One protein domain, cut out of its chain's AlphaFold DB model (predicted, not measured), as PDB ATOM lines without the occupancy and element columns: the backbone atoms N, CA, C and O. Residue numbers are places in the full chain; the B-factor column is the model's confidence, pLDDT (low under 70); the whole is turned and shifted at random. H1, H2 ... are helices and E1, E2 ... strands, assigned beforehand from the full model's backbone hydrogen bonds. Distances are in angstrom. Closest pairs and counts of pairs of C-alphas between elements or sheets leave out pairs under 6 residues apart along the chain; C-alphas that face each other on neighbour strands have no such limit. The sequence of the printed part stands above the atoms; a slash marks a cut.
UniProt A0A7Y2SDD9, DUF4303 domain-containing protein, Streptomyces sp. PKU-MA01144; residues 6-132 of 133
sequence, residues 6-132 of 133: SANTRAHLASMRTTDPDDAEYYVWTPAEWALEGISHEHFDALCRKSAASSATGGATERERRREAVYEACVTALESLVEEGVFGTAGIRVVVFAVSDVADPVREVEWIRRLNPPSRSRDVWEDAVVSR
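This is residues 6 to 132 of the 133 residues of the protein "DUF4303 domain-containing protein" of Streptomyces sp. PKU-MA01144 (UniProt A0A7Y2SDD9). One long helix, H4, makes a narrow V with H3 at one end of an elongated body, and the end of H4 away from the V packs on H5. H1 lies at the far end of the long axis and packs on the short helix H2, which sits nearer the middle of the body and close to H7, and the unnamed stretch of residues 84 to 104 leaves H4 and passes through the middle of the body. The printed part has 127 residues with seven named helices and one named strand, in the order H1, H2, E1, H3, H4, H5, H6, H7, and E1 pairs with no named strand. The class is mostly helix. The whole is compact, with a radius of gyration of the C-alphas of 16.1 A, and spans 48 by 31 by 26 A.

H4, residues 60 to 83, touches H5, residues 105 to 115, with residues 75 to 82 alone. The closest C-alphas are those of Glu 79 and Leu 115, 5.8 A apart, and the two run the same way at a shallow tilt of 31 degrees. H3, residues 45 to 55, is close to H4 but not clearly touching; the closest C-alphas, of Ser 55 and Arg 63, are 5.9 A apart, and the two run opposite ways at a shallow tilt of 29 degrees. H6, residues 118 to 121, only just touches H5, with 3 pairs of C-alphas within 8 A, the closest those of Arg 113 and Ser 121 at 5.1 A. H7, residues 125 to 130, is close to H5 but not clearly touching, with the closest C-alphas, of Val 109 and Trp 125, 6.7 A apart. H1, residues 10 to 19, touches H2, residues 26 to 29; the closest C-alphas, of Leu 13 and Tyr 27, are 6.7 A apart. E1, residues 36 to 39, is apart from H3. In H1, H3, H4, H5 and H7 every O i to N i+4 pair is within hydrogen-bond range; H2 and H6 are too short for such a pair.

H4 is 35.1 A long from C-alpha 60 at (-16.181, 49.161, 58.355) to C-alpha 83 at (4.255, 62.842, 33.355). H5 measures 15.2 A, H3 15.1 A and H1 14.4 A, the last beginning with C-alpha 10 at (10.512, 42.584, 27.215). H2, H6 and H7 are shorter helices, and E1 is 6.2 A long.

The two C-alphas farthest apart are those of Thr 18 and Thr 57, 48.7 A. The printed part has no cut. The link from H4 to H5, 21 residues, is long. Mean pLDDT of the printed part is 82.6, and it is under 70 at residues 54 to 58, 89 to 92 and 119 to 132.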
ATOM      1  N   SER A   6       5.840  45.793  41.121       92.50
ATOM      2  CA  SER A   6       6.025  44.751  40.120       92.50
ATOM      3  C   SER A   6       6.595  45.349  38.842       92.50
ATOM      4  O   SER A   6       6.267  46.477  38.469       92.50
ATOM      5  N   ALA A   7       7.450  44.594  38.159       92.12
ATOM      6  CA  ALA A   7       8.032  44.993  36.886       92.12
ATOM      7  C   ALA A   7       8.157  43.801  35.937       92.12
ATOM      8  O   ALA A   7       8.417  42.671  36.345       92.12
ATOM      9  N   ASN A   8       8.011  44.070  34.642       92.75
ATOM     10  CA  ASN A   8       8.198  43.066  33.604       92.75
ATOM     11  C   ASN A   8       9.386  43.409  32.707       92.75
ATOM     12  O   ASN A   8       9.774  44.570  32.561       92.75
ATOM     13  N   THR A   9       9.940  42.392  32.053       90.88
ATOM     14  CA  THR A   9      10.953  42.572  31.013       90.88
ATOM     15  C   THR A   9      10.365  42.251  29.647       90.88
ATOM     16  O   THR A   9       9.476  41.414  29.500       90.88
ATOM     17  N   ARG A  10      10.908  42.883  28.601       89.50
ATOM     18  CA  ARG A  10      10.512  42.584  27.215       89.50
ATOM     19  C   ARG A  10      10.775  41.124  26.840       89.50
ATOM     20  O   ARG A  10      10.018  40.566  26.054       89.50
ATOM     21  N   ALA A  11      11.837  40.530  27.387       93.44
ATOM     22  CA  ALA A  11      12.194  39.138  27.140       93.44
ATOM     23  C   ALA A  11      11.176  38.174  27.766       93.44
ATOM     24  O   ALA A  11      10.702  37.272  27.082       93.44
ATOM     25  N   HIS A  12      10.788  38.411  29.025       94.81
ATOM     26  CA  HIS A  12       9.762  37.610  29.699       94.81
ATOM     27  C   HIS A  12       8.416  37.708  28.982       94.81
ATOM     28  O   HIS A  12       7.847  36.686  28.612       94.81
ATOM     29  N   LEU A  13       7.961  38.927  28.665       91.75
ATOM     30  CA  LEU A  13       6.710  39.120  27.927       91.75
ATOM     31  C   LEU A  13       6.722  38.416  26.556       91.75
ATOM     32  O   LEU A  13       5.729  37.809  26.166       91.75
ATOM     33  N   ALA A  14       7.837  38.466  25.821       93.06
ATOM     34  CA  ALA A  14       7.964  37.760  24.544       93.06
ATOM     35  C   ALA A  14       7.907  36.230  24.704       93.06
ATOM     36  O   ALA A  14       7.310  35.548  23.868       93.06
ATOM     37  N   SER A  15       8.491  35.698  25.781       96.06
ATOM     38  CA  SER A  15       8.427  34.273  26.112       96.06
ATOM     39  C   SER A  15       6.997  33.823  26.409       96.06
ATOM     40  O   SER A  15       6.553  32.822  25.846       96.06
ATOM     41  N   MET A  16       6.257  34.581  27.230       93.88
ATOM     42  CA  MET A  16       4.863  34.260  27.563       93.88
ATOM     43  C   MET A  16       3.989  34.235  26.306       93.88
ATOM     44  O   MET A  16       3.337  33.238  26.041       93.88
ATOM     45  N   ARG A  17       4.110  35.246  25.437       91.75
ATOM     46  CA  ARG A  17       3.377  35.317  24.157       91.75
ATOM     47  C   ARG A  17       3.695  34.197  23.170       91.75
ATOM     48  O   ARG A  17       2.913  33.939  22.267       91.75
ATOM     49  N   THR A  18       4.874  33.591  23.284       95.00
ATOM     50  CA  THR A  18       5.262  32.450  22.441       95.00
ATOM     51  C   THR A  18       4.733  31.139  23.016       95.00
ATOM     52  O   THR A  18       4.391  30.234  22.262       95.00
ATOM     53  N   THR A  19       4.694  31.033  24.345       94.88
ATOM     54  CA  THR A  19       4.264  29.822  25.060       94.88
ATOM     55  C   THR A  19       2.746  29.702  25.078       94.88
ATOM     56  O   THR A  19       2.215  28.607  24.935       94.88
ATOM     57  N   ASP A  20       2.075  30.838  25.218       92.50
ATOM     58  CA  ASP A  20       0.633  30.960  25.327       92.50
ATOM     59  C   ASP A  20       0.171  32.195  24.531       92.50
ATOM     60  O   ASP A  20       0.048  33.305  25.064       92.50
ATOM     61  N   PRO A  21       0.049  32.047  23.198       90.56
ATOM     62  CA  PRO A  21      -0.306  33.149  22.313       90.56
ATOM     63  C   PRO A  21      -1.767  33.586  22.460       90.56
ATOM     64  O   PRO A  21      -2.069  34.734  22.133       90.56
ATOM     65  N   ASP A  22      -2.644  32.703  22.941       90.19
ATOM     66  CA  ASP A  22      -4.072  32.988  23.095       90.19
ATOM     67  C   ASP A  22      -4.300  33.997  24.236       90.19
ATOM     68  O   ASP A  22      -5.096  34.922  24.082       90.19
ATOM     69  N   ASP A  23      -3.490  33.929  25.300       87.88
ATOM     70  CA  ASP A  23      -3.502  34.878  26.424       87.88
ATOM     71  C   ASP A  23      -2.384  35.942  26.341       87.88
ATOM     72  O   ASP A  23      -2.029  36.609  27.317       87.88
ATOM     73  N   ALA A  24      -1.833  36.182  25.146       86.94
ATOM     74  CA  ALA A  24      -0.731  37.121  24.910       86.94
ATOM     75  C   ALA A  24      -0.948  38.537  25.483       86.94
ATOM     76  O   ALA A  24       0.027  39.239  25.798       86.94
ATOM     77  N   GLU A  25      -2.204  38.971  25.562       85.56
ATOM     78  CA  GLU A  25      -2.588  40.275  26.089       85.56
ATOM     79  C   GLU A  25      -2.782  40.262  27.608       85.56
ATOM     80  O   GLU A  25      -2.393  41.216  28.281       85.56
ATOM     81  N   TYR A  26      -3.268  39.159  28.176       86.50
ATOM     82  CA  TYR A  26      -3.388  38.981  29.623       86.50
ATOM     83  C   TYR A  26      -2.040  39.194  30.335       86.50
ATOM     84  O   TYR A  26      -1.956  39.930  31.324       86.50
ATOM     85  N   TYR A  27      -0.953  38.665  29.764       89.62
ATOM     86  CA  TYR A  27       0.406  38.824  30.299       89.62
ATOM     87  C   TYR A  27       0.952  40.262  30.237       89.62
ATOM     88  O   TYR A  27       1.918  40.595  30.930       89.62
ATOM     89  N   VAL A  28       0.355  41.139  29.423       88.62
ATOM     90  CA  VAL A  28       0.722  42.564  29.377       88.62
ATOM     91  C   VAL A  28       0.233  43.277  30.627       88.62
ATOM     92  O   VAL A  28       0.946  44.126  31.157       88.62
ATOM     93  N   TRP A  29      -0.961  42.930  31.100       88.38
ATOM     94  CA  TRP A  29      -1.670  43.733  32.088       88.38
ATOM     95  C   TRP A  29      -1.808  43.106  33.462       88.38
ATOM     96  O   TRP A  29      -2.390  43.739  34.336       88.38
ATOM     97  N   THR A  30      -1.281  41.901  33.658       89.06
ATOM     98  CA  THR A  30      -1.402  41.185  34.927       89.06
ATOM     99  C   THR A  30      -0.062  41.174  35.658       89.06
ATOM    100  O   THR A  30       0.794  40.352  35.330       89.06
ATOM    101  N   PRO A  31       0.151  42.050  36.664       91.06
ATOM    102  CA  PRO A  31       1.424  42.134  37.377       91.06
ATOM    103  C   PRO A  31       1.835  40.858  38.115       91.06
ATOM    104  O   PRO A  31       3.023  40.684  38.365       91.06
ATOM    105  N   ALA A  32       0.878  39.984  38.445       89.69
ATOM    106  CA  ALA A  32       1.149  38.680  39.054       89.69
ATOM    107  C   ALA A  32       1.906  37.725  38.110       89.69
ATOM    108  O   ALA A  32       2.635  36.853  38.559       89.69
ATOM    109  N   GLU A  33       1.801  37.934  36.794       92.31
ATOM    110  CA  GLU A  33       2.491  37.123  35.779       92.31
ATOM    111  C   GLU A  33       3.817  37.749  35.318       92.31
ATOM    112  O   GLU A  33       4.483  37.270  34.390       92.31
ATOM    113  N   TRP A  34       4.199  38.887  35.901       93.88
ATOM    114  CA  TRP A  34       5.398  39.610  35.501       93.88
ATOM    115  C   TRP A  34       6.652  39.001  36.128       93.88
ATOM    116  O   TRP A  34       6.635  38.485  37.239       93.88
ATOM    117  N   ALA A  35       7.778  39.117  35.419       94.94
ATOM    118  CA  ALA A  35       9.050  38.520  35.834       94.94
ATOM    119  C   ALA A  35       9.511  38.918  37.248       94.94
ATOM    120  O   ALA A  35      10.221  38.156  37.901       94.94
ATOM    121  N   LEU A  36       9.167  40.131  37.688       92.69
ATOM    122  CA  LEU A  36       9.489  40.660  39.007       92.69
ATOM    123  C   LEU A  36       8.187  41.040  39.711       92.69
ATOM    124  O   LEU A  36       7.821  42.212  39.730       92.69
ATOM    125  N   GLU A  37       7.478  40.059  40.256       91.31
ATOM    126  CA  GLU A  37       6.275  40.280  41.059       91.31
ATOM    127  C   GLU A  37       6.636  40.661  42.504       91.31
ATOM    128  O   GLU A  37       7.474  40.019  43.139       91.31
ATOM    129  N   GLY A  38       5.984  41.696  43.042       85.38
ATOM    130  CA  GLY A  38       5.971  41.963  44.485       85.38
ATOM    131  C   GLY A  38       7.336  42.302  45.093       85.38
ATOM    132  O   GLY A  38       7.551  42.126  46.296       85.38
ATOM    133  N   ILE A  39       8.266  42.789  44.276       86.56
ATOM    134  CA  ILE A  39       9.612  43.150  44.704       86.56
ATOM    135  C   ILE A  39       9.619  44.459  45.501       86.56
ATOM    136  O   ILE A  39       8.709  45.291  45.418       86.56
ATOM    137  N   SER A  40      10.692  44.652  46.271       77.44
ATOM    138  CA  SER A  40      10.998  45.916  46.947       77.44
ATOM    139  C   SER A  40       9.904  46.420  47.901       77.44
ATOM    140  O   SER A  40       9.746  47.628  48.101       77.44
ATOM    141  N   HIS A  41       9.142  45.507  48.511       77.25
ATOM    142  CA  HIS A  41       8.114  45.842  49.501       77.25
ATOM    143  C   HIS A  41       8.702  46.597  50.706       77.25
ATOM    144  O   HIS A  41       8.043  47.467  51.276       77.25
ATOM    145  N   GLU A  42       9.972  46.352  51.034       82.19
ATOM    146  CA  GLU A  42      10.705  47.011  52.110       82.19
ATOM    147  C   GLU A  42      10.868  48.527  51.906       82.19
ATOM    148  O   GLU A  42      11.039  49.271  52.872       82.19
ATOM    149  N   HIS A  43      10.773  49.032  50.671       83.25
ATOM    150  CA  HIS A  43      10.762  50.477  50.413       83.25
ATOM    151  C   HIS A  43       9.411  51.119  50.754       83.25
ATOM    152  O   HIS A  43       9.341  52.315  51.043       83.25
ATOM    153  N   PHE A  44       8.346  50.318  50.799       84.69
ATOM    154  CA  PHE A  44       6.988  50.747  51.133       84.69
ATOM    155  C   PHE A  44       6.584  50.396  52.566       84.69
ATOM    156  O   PHE A  44       5.546  50.845  53.043       84.69
ATOM    157  N   ASP A  45       7.419  49.675  53.304       85.44
ATOM    158  CA  ASP A  45       7.207  49.247  54.687       85.44
ATOM    159  C   ASP A  45       6.668  50.339  55.619       85.44
ATOM    160  O   ASP A  45       5.730  50.124  56.391       85.44
ATOM    161  N   ALA A  46       7.251  51.538  55.556       84.50
ATOM    162  CA  ALA A  46       6.819  52.659  56.383       84.50
ATOM    163  C   ALA A  46       5.398  53.125  56.021       84.50
ATOM    164  O   ALA A  46       4.609  53.443  56.915       84.50
ATOM    165  N   LEU A  47       5.062  53.132  54.727       82.25
ATOM    166  CA  LEU A  47       3.726  53.443  54.223       82.25
ATOM    167  C   LEU A  47       2.726  52.355  54.643       82.25
ATOM    168  O   LEU A  47       1.675  52.669  55.202       82.25
ATOM    169  N   CYS A  48       3.088  51.084  54.461       85.31
ATOM    170  CA  CYS A  48       2.284  49.925  54.841       85.31
ATOM    171  C   CYS A  48       1.978  49.924  56.345       85.31
ATOM    172  O   CYS A  48       0.821  49.780  56.742       85.31
ATOM    173  N   ARG A  49       2.983  50.185  57.195       85.38
ATOM    174  CA  ARG A  49       2.801  50.302  58.652       85.38
ATOM    175  C   ARG A  49       1.878  51.454  59.035       85.38
ATOM    176  O   ARG A  49       0.993  51.262  59.865       85.38
ATOM    177  N   LYS A  50       2.044  52.635  58.428       80.75
ATOM    178  CA  LYS A  50       1.156  53.786  58.674       80.75
ATOM    179  C   LYS A  50      -0.289  53.482  58.274       80.75
ATOM    180  O   LYS A  50      -1.209  53.791  59.027       80.75
ATOM    181  N   SER A  51      -0.489  52.846  57.122       77.50
ATOM    182  CA  SER A  51      -1.817  52.435  56.657       77.50
ATOM    183  C   SER A  51      -2.456  51.401  57.595       77.50
ATOM    184  O   SER A  51      -3.626  51.533  57.971       77.50
ATOM    185  N   ALA A  52      -1.677  50.415  58.053       80.38
ATOM    186  CA  ALA A  52      -2.134  49.387  58.985       80.38
ATOM    187  C   ALA A  52      -2.533  49.968  60.351       80.38
ATOM    188  O   ALA A  52      -3.615  49.659  60.849       80.38
ATOM    189  N   ALA A  53      -1.711  50.855  60.924       77.94
ATOM    190  CA  ALA A  53      -1.992  51.495  62.209       77.94
ATOM    191  C   ALA A  53      -3.290  52.317  62.171       77.94
ATOM    192  O   ALA A  53      -4.138  52.180  63.048       77.94
ATOM    193  N   SER A  54      -3.493  53.099  61.107       68.06
ATOM    194  CA  SER A  54      -4.722  53.878  60.912       68.06
ATOM    195  C   SER A  54      -5.956  52.992  60.700       68.06
ATOM    196  O   SER A  54      -7.065  53.364  61.072       68.06
ATOM    197  N   SER A  55      -5.778  51.801  60.122       68.56
ATOM    198  CA  SER A  55      -6.857  50.834  59.863       68.56
ATOM    199  C   SER A  55      -7.362  50.103  61.106       68.56
ATOM    200  O   SER A  55      -8.494  49.621  61.092       68.56
ATOM    201  N   ALA A  56      -6.570  50.067  62.182       66.38
ATOM    202  CA  ALA A  56      -6.967  49.488  63.467       66.38
ATOM    203  C   ALA A  56      -8.010  50.342  64.214       66.38
ATOM    204  O   ALA A  56      -8.685  49.853  65.117       66.38
ATOM    205  N   THR A  57      -8.169  51.608  63.821       64.56
ATOM    206  CA  THR A  57      -9.096  52.561  64.434       64.56
ATOM    207  C   THR A  57     -10.172  52.973  63.423       64.56
ATOM    208  O   THR A  57      -9.913  53.739  62.493       64.56
ATOM    209  N   GLY A  58     -11.390  52.443  63.575       69.62
ATOM    210  CA  GLY A  58     -12.559  52.841  62.780       69.62
ATOM    211  C   GLY A  58     -13.514  51.696  62.428       69.62
ATOM    212  O   GLY A  58     -13.130  50.529  62.374       69.62
ATOM    213  N   GLY A  59     -14.780  52.037  62.170       82.19
ATOM    214  CA  GLY A  59     -15.791  51.097  61.671       82.19
ATOM    215  C   GLY A  59     -15.534  50.648  60.223       82.19
ATOM    216  O   GLY A  59     -14.634  51.145  59.549       82.19
ATOM    217  N   ALA A  60     -16.338  49.709  59.711       83.19
ATOM    218  CA  ALA A  60     -16.181  49.161  58.355       83.19
ATOM    219  C   ALA A  60     -16.166  50.236  57.248       83.19
ATOM    220  O   ALA A  60     -15.276  50.221  56.406       83.19
ATOM    221  N   THR A  61     -17.072  51.215  57.301       85.44
ATOM    222  CA  THR A  61     -17.155  52.317  56.322       85.44
ATOM    223  C   THR A  61     -15.915  53.210  56.310       85.44
ATOM    224  O   THR A  61     -15.498  53.692  55.263       85.44
ATOM    225  N   GLU A  62     -15.306  53.437  57.471       84.25
ATOM    226  CA  GLU A  62     -14.095  54.251  57.573       84.25
ATOM    227  C   GLU A  62     -12.880  53.504  57.005       84.25
ATOM    228  O   GLU A  62     -12.049  54.087  56.312       84.25
ATOM    229  N   ARG A  63     -12.811  52.184  57.226       81.88
ATOM    230  CA  ARG A  63     -11.791  51.327  56.603       81.88
ATOM    231  C   ARG A  63     -11.922  51.309  55.079       81.88
ATOM    232  O   ARG A  63     -10.905  51.375  54.398       81.88
ATOM    233  N   GLU A  64     -13.150  51.262  54.567       84.75
ATOM    234  CA  GLU A  64     -13.455  51.346  53.136       84.75
ATOM    235  C   GLU A  64     -12.948  52.657  52.522       84.75
ATOM    236  O   GLU A  64     -12.106  52.635  51.630       84.75
ATOM    237  N   ARG A  65     -13.371  53.804  53.072       85.94
ATOM    238  CA  ARG A  65     -12.936  55.131  52.600       85.94
ATOM    239  C   ARG A  65     -11.426  55.313  52.647       85.94
ATOM    240  O   ARG A  65     -10.847  55.948  51.774       85.94
ATOM    241  N   ARG A  66     -10.773  54.777  53.678       84.25
ATOM    242  CA  ARG A  66      -9.319  54.861  53.801       84.25
ATOM    243  C   ARG A  66      -8.610  54.026  52.748       84.25
ATOM    244  O   ARG A  66      -7.619  54.486  52.196       84.25
ATOM    245  N   ARG A  67      -9.099  52.810  52.494       85.62
ATOM    246  CA  ARG A  67      -8.565  51.952  51.435       85.62
ATOM    247  C   ARG A  67      -8.652  52.666  50.094       85.62
ATOM    248  O   ARG A  67      -7.650  52.760  49.395       85.62
ATOM    249  N   GLU A  68      -9.805  53.271  49.836       88.31
ATOM    250  CA  GLU A  68     -10.043  54.063  48.641       88.31
ATOM    251  C   GLU A  68      -9.047  55.212  48.473       88.31
ATOM    252  O   GLU A  68      -8.392  55.357  47.445       88.31
ATOM    253  N   ALA A  69      -8.857  55.993  49.535       88.75
ATOM    254  CA  ALA A  69      -7.916  57.103  49.515       88.75
ATOM    255  C   ALA A  69      -6.477  56.656  49.208       88.75
ATOM    256  O   ALA A  69      -5.721  57.409  48.600       88.75
ATOM    257  N   VAL A  70      -6.080  55.442  49.614       88.19
ATOM    258  CA  VAL A  70      -4.750  54.918  49.281       88.19
ATOM    259  C   VAL A  70      -4.669  54.468  47.826       88.19
ATOM    260  O   VAL A  70      -3.649  54.729  47.196       88.19
ATOM    261  N   TYR A  71      -5.710  53.837  47.283       91.31
ATOM    262  CA  TYR A  71      -5.741  53.466  45.867       91.31
ATOM    263  C   TYR A  71      -5.582  54.699  44.981       91.31
ATOM    264  O   TYR A  71      -4.675  54.749  44.151       91.31
ATOM    265  N   GLU A  72      -6.368  55.741  45.246       93.06
ATOM    266  CA  GLU A  72      -6.269  56.997  44.503       93.06
ATOM    267  C   GLU A  72      -4.915  57.687  44.671       93.06
ATOM    268  O   GLU A  72      -4.365  58.209  43.701       93.06
ATOM    269  N   ALA A  73      -4.325  57.651  45.868       91.94
ATOM    270  CA  ALA A  73      -2.985  58.189  46.086       91.94
ATOM    271  C   ALA A  73      -1.915  57.422  45.288       91.94
ATOM    272  O   ALA A  73      -1.018  58.043  44.720       91.94
ATOM    273  N   CYS A  74      -2.007  56.090  45.215       92.44
ATOM    274  CA  CYS A  74      -1.093  55.265  44.426       92.44
ATOM    275  C   CYS A  74      -1.226  55.545  42.925       92.44
ATOM    276  O   CYS A  74      -0.210  55.733  42.256       92.44
ATOM    277  N   VAL A  75      -2.451  55.617  42.401       94.88
ATOM    278  CA  VAL A  75      -2.697  55.912  40.981       94.88
ATOM    279  C   VAL A  75      -2.225  57.321  40.638       94.88
ATOM    280  O   VAL A  75      -1.493  57.485  39.670       94.88
ATOM    281  N   THR A  76      -2.528  58.310  41.480       95.62
ATOM    282  CA  THR A  76      -2.070  59.697  41.291       95.62
ATOM    283  C   THR A  76      -0.542  59.797  41.304       95.62
ATOM    284  O   THR A  76       0.048  60.492  40.482       95.62
ATOM    285  N   ALA A  77       0.133  59.070  42.201       93.88
ATOM    286  CA  ALA A  77       1.593  59.027  42.211       93.88
ATOM    287  C   ALA A  77       2.151  58.397  40.924       93.88
ATOM    288  O   ALA A  77       3.123  58.899  40.362       93.88
ATOM    289  N   LEU A  78       1.530  57.321  40.429       94.69
ATOM    290  CA  LEU A  78       1.911  56.718  39.155       94.69
ATOM    291  C   LEU A  78       1.672  57.676  37.981       94.69
ATOM    292  O   LEU A  78       2.535  57.736  37.111       94.69
ATOM    293  N   GLU A  79       0.576  58.441  37.969       94.56
ATOM    294  CA  GLU A  79       0.309  59.500  36.982       94.56
ATOM    295  C   GLU A  79       1.445  60.528  36.952       94.56
ATOM    296  O   GLU A  79       2.025  60.756  35.891       94.56
ATOM    297  N   SER A  80       1.858  61.060  38.106       95.31
ATOM    298  CA  SER A  80       2.993  61.993  38.168       95.31
ATOM    299  C   SER A  80       4.282  61.371  37.620       95.31
ATOM    300  O   SER A  80       4.982  61.991  36.826       95.31
ATOM    301  N   LEU A  81       4.567  60.105  37.943       93.12
ATOM    302  CA  LEU A  81       5.730  59.396  37.395       93.12
ATOM    303  C   LEU A  81       5.617  59.147  35.872       93.12
ATOM    304  O   LEU A  81       6.639  59.033  35.186       93.12
ATOM    305  N   VAL A  82       4.397  59.037  35.320       91.25
ATOM    306  CA  VAL A  82       4.159  59.035  33.862       91.25
ATOM    307  C   VAL A  82       4.573  60.380  33.276       91.25
ATOM    308  O   VAL A  82       5.357  60.406  32.327       91.25
ATOM    309  N   GLU A  83       4.054  61.471  33.836       91.00
ATOM    310  CA  GLU A  83       4.255  62.842  33.355       91.00
ATOM    311  C   GLU A  83       5.721  63.280  33.446       91.00
ATOM    312  O   GLU A  83       6.243  63.908  32.526       91.00
ATOM    313  N   GLU A  84       6.414  62.872  34.509       92.88
ATOM    314  CA  GLU A  84       7.850  63.092  34.708       92.88
ATOM    315  C   GLU A  84       8.729  62.257  33.757       92.88
ATOM    316  O   GLU A  84       9.939  62.469  33.672       92.88
ATOM    317  N   GLY A  85       8.148  61.297  33.027       89.69
ATOM    318  CA  GLY A  85       8.865  60.468  32.059       89.69
ATOM    319  C   GLY A  85       9.746  59.383  32.685       89.69
ATOM    320  O   GLY A  85      10.604  58.828  31.997       89.69
ATOM    321  N   VAL A  86       9.525  59.034  33.960       89.88
ATOM    322  CA  VAL A  86      10.347  58.071  34.726       89.88
ATOM    323  C   VAL A  86      10.436  56.705  34.045       89.88
ATOM    324  O   VAL A  86      11.478  56.057  34.049       89.88
ATOM    325  N   PHE A  87       9.352  56.279  33.404       85.44
ATOM    326  CA  PHE A  87       9.272  54.981  32.729       85.44
ATOM    327  C   PHE A  87       9.717  55.030  31.257       85.44
ATOM    328  O   PHE A  87       9.524  54.066  30.516       85.44
ATOM    329  N   GLY A  88      10.305  56.150  30.829       80.06
ATOM    330  CA  GLY A  88      10.771  56.375  29.469       80.06
ATOM    331  C   GLY A  88       9.671  56.793  28.489       80.06
ATOM    332  O   GLY A  88       8.475  56.608  28.712       80.06
ATOM    333  N   THR A  89      10.112  57.368  27.369       67.75
ATOM    334  CA  THR A  89       9.259  57.889  26.285       67.75
ATOM    335  C   THR A  89       9.338  57.054  25.001       67.75
ATOM    336  O   THR A  89       8.621  57.326  24.038       67.75
ATOM    337  N   ALA A  90      10.206  56.035  24.960       54.91
ATOM    338  CA  ALA A  90      10.485  55.245  23.765       54.91
ATOM    339  C   ALA A  90       9.790  53.871  23.804       54.91
ATOM    340  O   ALA A  90      10.163  52.993  24.581       54.91
ATOM    341  N   GLY A  91       8.823  53.656  22.905       62.06
ATOM    342  CA  GLY A  91       8.136  52.374  22.709       62.06
ATOM    343  C   GLY A  91       6.832  52.210  23.498       62.06
ATOM    344  O   GLY A  91       6.234  53.175  23.964       62.06
ATOM    345  N   ILE A  92       6.359  50.964  23.590       63.62
ATOM    346  CA  ILE A  92       5.150  50.593  24.336       63.62
ATOM    347  C   ILE A  92       5.471  50.649  25.831       63.62
ATOM    348  O   ILE A  92       6.218  49.808  26.329       63.62
ATOM    349  N   ARG A  93       4.893  51.625  26.532       82.38
ATOM    350  CA  ARG A  93       4.921  51.752  27.991       82.38
ATOM    351  C   ARG A  93       3.583  51.279  28.550       82.38
ATOM    352  O   ARG A  93       2.544  51.763  28.104       82.38
ATOM    353  N   VAL A  94       3.632  50.374  29.523       88.88
ATOM    354  CA  VAL A  94       2.463  49.890  30.266       88.88
ATOM    355  C   VAL A  94       2.703  50.138  31.746       88.88
ATOM    356  O   VAL A  94       3.731  49.728  32.280       88.88
ATOM    357  N   VAL A  95       1.769  50.832  32.391       92.31
ATOM    358  CA  VAL A  95       1.756  51.034  33.840       92.31
ATOM    359  C   VAL A  95       0.398  50.649  34.385       92.31
ATOM    360  O   VAL A  95      -0.636  51.059  33.864       92.31
ATOM    361  N   VAL A  96       0.422  49.826  35.424       91.94
ATOM    362  CA  VAL A  96      -0.760  49.203  36.009       91.94
ATOM    363  C   VAL A  96      -0.715  49.424  37.509       91.94
ATOM    364  O   VAL A  96       0.339  49.298  38.132       91.94
ATOM    365  N   PHE A  97      -1.873  49.737  38.077       93.06
ATOM    366  CA  PHE A  97      -2.129  49.588  39.498       93.06
ATOM    367  C   PHE A  97      -3.114  48.433  39.663       93.06
ATOM    368  O   PHE A  97      -4.150  48.418  39.001       93.06
ATOM    369  N   ALA A  98      -2.764  47.458  40.497       90.00
ATOM    370  CA  ALA A  98      -3.571  46.271  40.740       90.00
ATOM    371  C   ALA A  98      -3.698  46.038  42.244       90.00
ATOM    372  O   ALA A  98      -2.780  46.320  43.017       90.00
ATOM    373  N   VAL A  99      -4.850  45.514  42.648       89.44
ATOM    374  CA  VAL A  99      -5.170  45.211  44.038       89.44
ATOM    375  C   VAL A  99      -5.339  43.703  44.153       89.44
ATOM    376  O   VAL A  99      -6.168  43.116  43.466       89.44
ATOM    377  N   SER A 100      -4.563  43.063  45.029       79.25
ATOM    378  CA  SER A 100      -4.770  41.646  45.327       79.25
ATOM    379  C   SER A 100      -6.075  41.447  46.109       79.25
ATOM    380  O   SER A 100      -6.488  42.311  46.885       79.25
ATOM    381  N   ASP A 101      -6.716  40.291  45.924       78.75
ATOM    382  CA  ASP A 101      -7.870  39.816  46.710       78.75
ATOM    383  C   ASP A 101      -9.201  40.566  46.511       78.75
ATOM    384  O   ASP A 101     -10.208  40.211  47.130       78.75
ATOM    385  N   VAL A 102      -9.245  41.574  45.635       77.00
ATOM    386  CA  VAL A 102     -10.471  42.297  45.271       77.00
ATOM    387  C   VAL A 102     -10.553  42.400  43.756       77.00
ATOM    388  O   VAL A 102      -9.756  43.100  43.147       77.00
ATOM    389  N   ALA A 103     -11.534  41.727  43.156       76.62
ATOM    390  CA  ALA A 103     -11.838  41.898  41.741       76.62
ATOM    391  C   ALA A 103     -12.751  43.119  41.559       76.62
ATOM    392  O   ALA A 103     -13.907  43.095  41.987       76.62
ATOM    393  N   ASP A 104     -12.235  44.166  40.918       83.25
ATOM    394  CA  ASP A 104     -13.009  45.351  40.524       83.25
ATOM    395  C   ASP A 104     -12.653  45.763  39.083       83.25
ATOM    396  O   ASP A 104     -11.899  46.715  38.865       83.25
ATOM    397  N   PRO A 105     -13.181  45.040  38.075       81.50
ATOM    398  CA  PRO A 105     -12.791  45.246  36.681       81.50
ATOM    399  C   PRO A 105     -13.104  46.652  36.163       81.50
ATOM    400  O   PRO A 105     -12.375  47.189  35.334       81.50
ATOM    401  N   VAL A 106     -14.186  47.269  36.655       85.06
ATOM    402  CA  VAL A 106     -14.576  48.633  36.259       85.06
ATOM    403  C   VAL A 106     -13.477  49.614  36.647       85.06
ATOM    404  O   VAL A 106     -13.082  50.469  35.851       85.06
ATOM    405  N   ARG A 107     -12.960  49.457  37.862       86.81
ATOM    406  CA  ARG A 107     -11.941  50.335  38.408       86.81
ATOM    407  C   ARG A 107     -10.553  50.068  37.846       86.81
ATOM    408  O   ARG A 107      -9.819  51.007  37.553       86.81
ATOM    409  N   GLU A 108     -10.215  48.804  37.628       85.69
ATOM    410  CA  GLU A 108      -8.974  48.419  36.954       85.69
ATOM    411  C   GLU A 108      -8.898  49.047  35.552       85.69
ATOM    412  O   GLU A 108      -7.891  49.666  35.200       85.69
ATOM    413  N   VAL A 109      -9.998  49.002  34.789       85.38
ATOM    414  CA  VAL A 109     -10.106  49.668  33.480       85.38
ATOM    415  C   VAL A 109      -9.945  51.185  33.596       85.38
ATOM    416  O   VAL A 109      -9.261  51.798  32.769       85.38
ATOM    417  N   GLU A 110     -10.552  51.811  34.606       90.06
ATOM    418  CA  GLU A 110     -10.401  53.246  34.855       90.06
ATOM    419  C   GLU A 110      -8.933  53.625  35.097       90.06
ATOM    420  O   GLU A 110      -8.400  54.513  34.423       90.06
ATOM    421  N   TRP A 111      -8.249  52.926  36.003       92.50
ATOM    422  CA  TRP A 111      -6.844  53.181  36.314       92.50
ATOM    423  C   TRP A 111      -5.939  52.951  35.107       92.50
ATOM    424  O   TRP A 111      -5.038  53.745  34.845       92.50
ATOM    425  N   ILE A 112      -6.203  51.921  34.303       89.62
ATOM    426  CA  ILE A 112      -5.444  51.668  33.075       89.62
ATOM    427  C   ILE A 112      -5.596  52.815  32.078       89.62
ATOM    428  O   ILE A 112      -4.599  53.239  31.489       89.62
ATOM    429  N   ARG A 113      -6.813  53.344  31.902       89.12
ATOM    430  CA  ARG A 113      -7.071  54.497  31.024       89.12
ATOM    431  C   ARG A 113      -6.368  55.761  31.499       89.12
ATOM    432  O   ARG A 113      -5.902  56.529  30.665       89.12
ATOM    433  N   ARG A 114      -6.280  55.958  32.812       91.81
ATOM    434  CA  ARG A 114      -5.562  57.078  33.430       91.81
ATOM    435  C   ARG A 114      -4.047  56.982  33.235       91.81
ATOM    436  O   ARG A 114      -3.395  57.965  32.903       91.81
ATOM    437  N   LEU A 115      -3.490  55.782  33.386       91.56
ATOM    438  CA  LEU A 115      -2.040  55.556  33.430       91.56
ATOM    439  C   LEU A 115      -1.387  55.325  32.061       91.56
ATOM    440  O   LEU A 115      -0.153  55.344  31.957       91.56
ATOM    441  N   ASN A 116      -2.184  55.068  31.020       89.62
ATOM    442  CA  ASN A 116      -1.702  54.657  29.702       89.62
ATOM    443  C   ASN A 116      -2.380  55.443  28.575       89.62
ATOM    444  O   ASN A 116      -3.553  55.800  28.676       89.62
ATOM    445  N   PRO A 117      -1.676  55.679  27.453       81.12
ATOM    446  CA  PRO A 117      -2.237  56.420  26.331       81.12
ATOM    447  C   PRO A 117      -3.478  55.727  25.727       81.12
ATOM    448  O   PRO A 117      -3.552  54.494  25.725       81.12
ATOM    449  N   PRO A 118      -4.409  56.485  25.108       70.75
ATOM    450  CA  PRO A 118      -5.648  55.951  24.522       70.75
ATOM    451  C   PRO A 118      -5.449  54.826  23.500       70.75
ATOM    452  O   PRO A 118      -6.302  53.956  23.360       70.75
ATOM    453  N   SER A 119      -4.309  54.812  22.805       67.81
ATOM    454  CA  SER A 119      -3.932  53.763  21.848       67.81
ATOM    455  C   SER A 119      -3.698  52.387  22.486       67.81
ATOM    456  O   SER A 119      -3.500  51.412  21.765       67.81
ATOM    457  N   ARG A 120      -3.683  52.305  23.821       67.69
ATOM    458  CA  ARG A 120      -3.435  51.091  24.611       67.69
ATOM    459  C   ARG A 120      -4.563  50.755  25.588       67.69
ATOM    460  O   ARG A 120      -4.541  49.668  26.141       67.69
ATOM    461  N   SER A 121      -5.522  51.656  25.807       59.28
ATOM    462  CA  SER A 121      -6.514  51.543  26.886       59.28
ATOM    463  C   SER A 121      -7.963  51.341  26.423       59.28
ATOM    464  O   SER A 121      -8.856  51.219  27.265       59.28
ATOM    465  N   ARG A 122      -8.226  51.327  25.106       48.78
ATOM    466  CA  ARG A 122      -9.594  51.385  24.565       48.78
ATOM    467  C   ARG A 122     -10.282  50.024  24.387       48.78
ATOM    468  O   ARG A 122     -11.454  49.959  24.725       48.78
ATOM    469  N   ASP A 123      -9.564  48.973  23.982       51.69
ATOM    470  CA  ASP A 123     -10.191  47.710  23.525       51.69
ATOM    471  C   ASP A 123      -9.551  46.432  24.114       51.69
ATOM    472  O   ASP A 123      -9.753  45.336  23.618       51.69
ATOM    473  N   VAL A 124      -8.713  46.560  25.145       55.66
ATOM    474  CA  VAL A 124      -7.722  45.518  25.477       55.66
ATOM    475  C   VAL A 124      -8.061  44.743  26.758       55.66
ATOM    476  O   VAL A 124      -7.749  43.563  26.889       55.66
ATOM    477  N   TRP A 125      -8.723  45.407  27.707       55.09
ATOM    478  CA  TRP A 125      -9.082  44.810  28.996       55.09
ATOM    479  C   TRP A 125     -10.464  44.162  29.020       55.09
ATOM    480  O   TRP A 125     -10.673  43.232  29.790       55.09
ATOM    481  N   GLU A 126     -11.398  44.621  28.183       52.44
ATOM    482  CA  GLU A 126     -12.716  43.983  28.073       52.44
ATOM    483  C   GLU A 126     -12.563  42.542  27.560       52.44
ATOM    484  O   GLU A 126     -13.100  41.628  28.179       52.44
ATOM    485  N   ASP A 127     -11.712  42.308  26.555       51.28
ATOM    486  CA  ASP A 127     -11.426  40.961  26.042       51.28
ATOM    487  C   ASP A 127     -10.653  40.087  27.054       51.28
ATOM    488  O   ASP A 127     -10.983  38.916  27.248       51.28
ATOM    489  N   ALA A 128      -9.671  40.655  27.771       51.56
ATOM    490  CA  ALA A 128      -8.871  39.923  28.762       51.56
ATOM    491  C   ALA A 128      -9.656  39.542  30.035       51.56
ATOM    492  O   ALA A 128      -9.337  38.546  30.683       51.56
ATOM    493  N   VAL A 129     -10.683  40.316  30.412       51.03
ATOM    494  CA  VAL A 129     -11.566  40.003  31.551       51.03
ATOM    495  C   VAL A 129     -12.683  39.043  31.158       51.03
ATOM    496  O   VAL A 129     -13.022  38.177  31.960       51.03
ATOM    497  N   VAL A 130     -13.232  39.147  29.944       49.03
ATOM    498  CA  VAL A 130     -14.275  38.229  29.447       49.03
ATOM    499  C   VAL A 130     -13.759  36.789  29.337       49.03
ATOM    500  O   VAL A 130     -14.510  35.859  29.612       49.03
ATOM    501  N   SER A 131     -12.469  36.581  29.053       45.00
ATOM    502  CA  SER A 131     -11.844  35.244  29.094       45.00
ATOM    503  C   SER A 131     -11.765  34.632  30.511       45.00
ATOM    504  O   SER A 131     -11.463  33.450  30.666       45.00
ATOM    505  N   ARG A 132     -12.036  35.414  31.572       51.31
ATOM    506  CA  ARG A 132     -12.005  34.973  32.983       51.31
ATOM    507  C   ARG A 132     -13.385  34.576  33.537       51.31
ATOM    508  O   ARG A 132     -13.459  34.217  34.713       51.31
TER     509      ARG A 132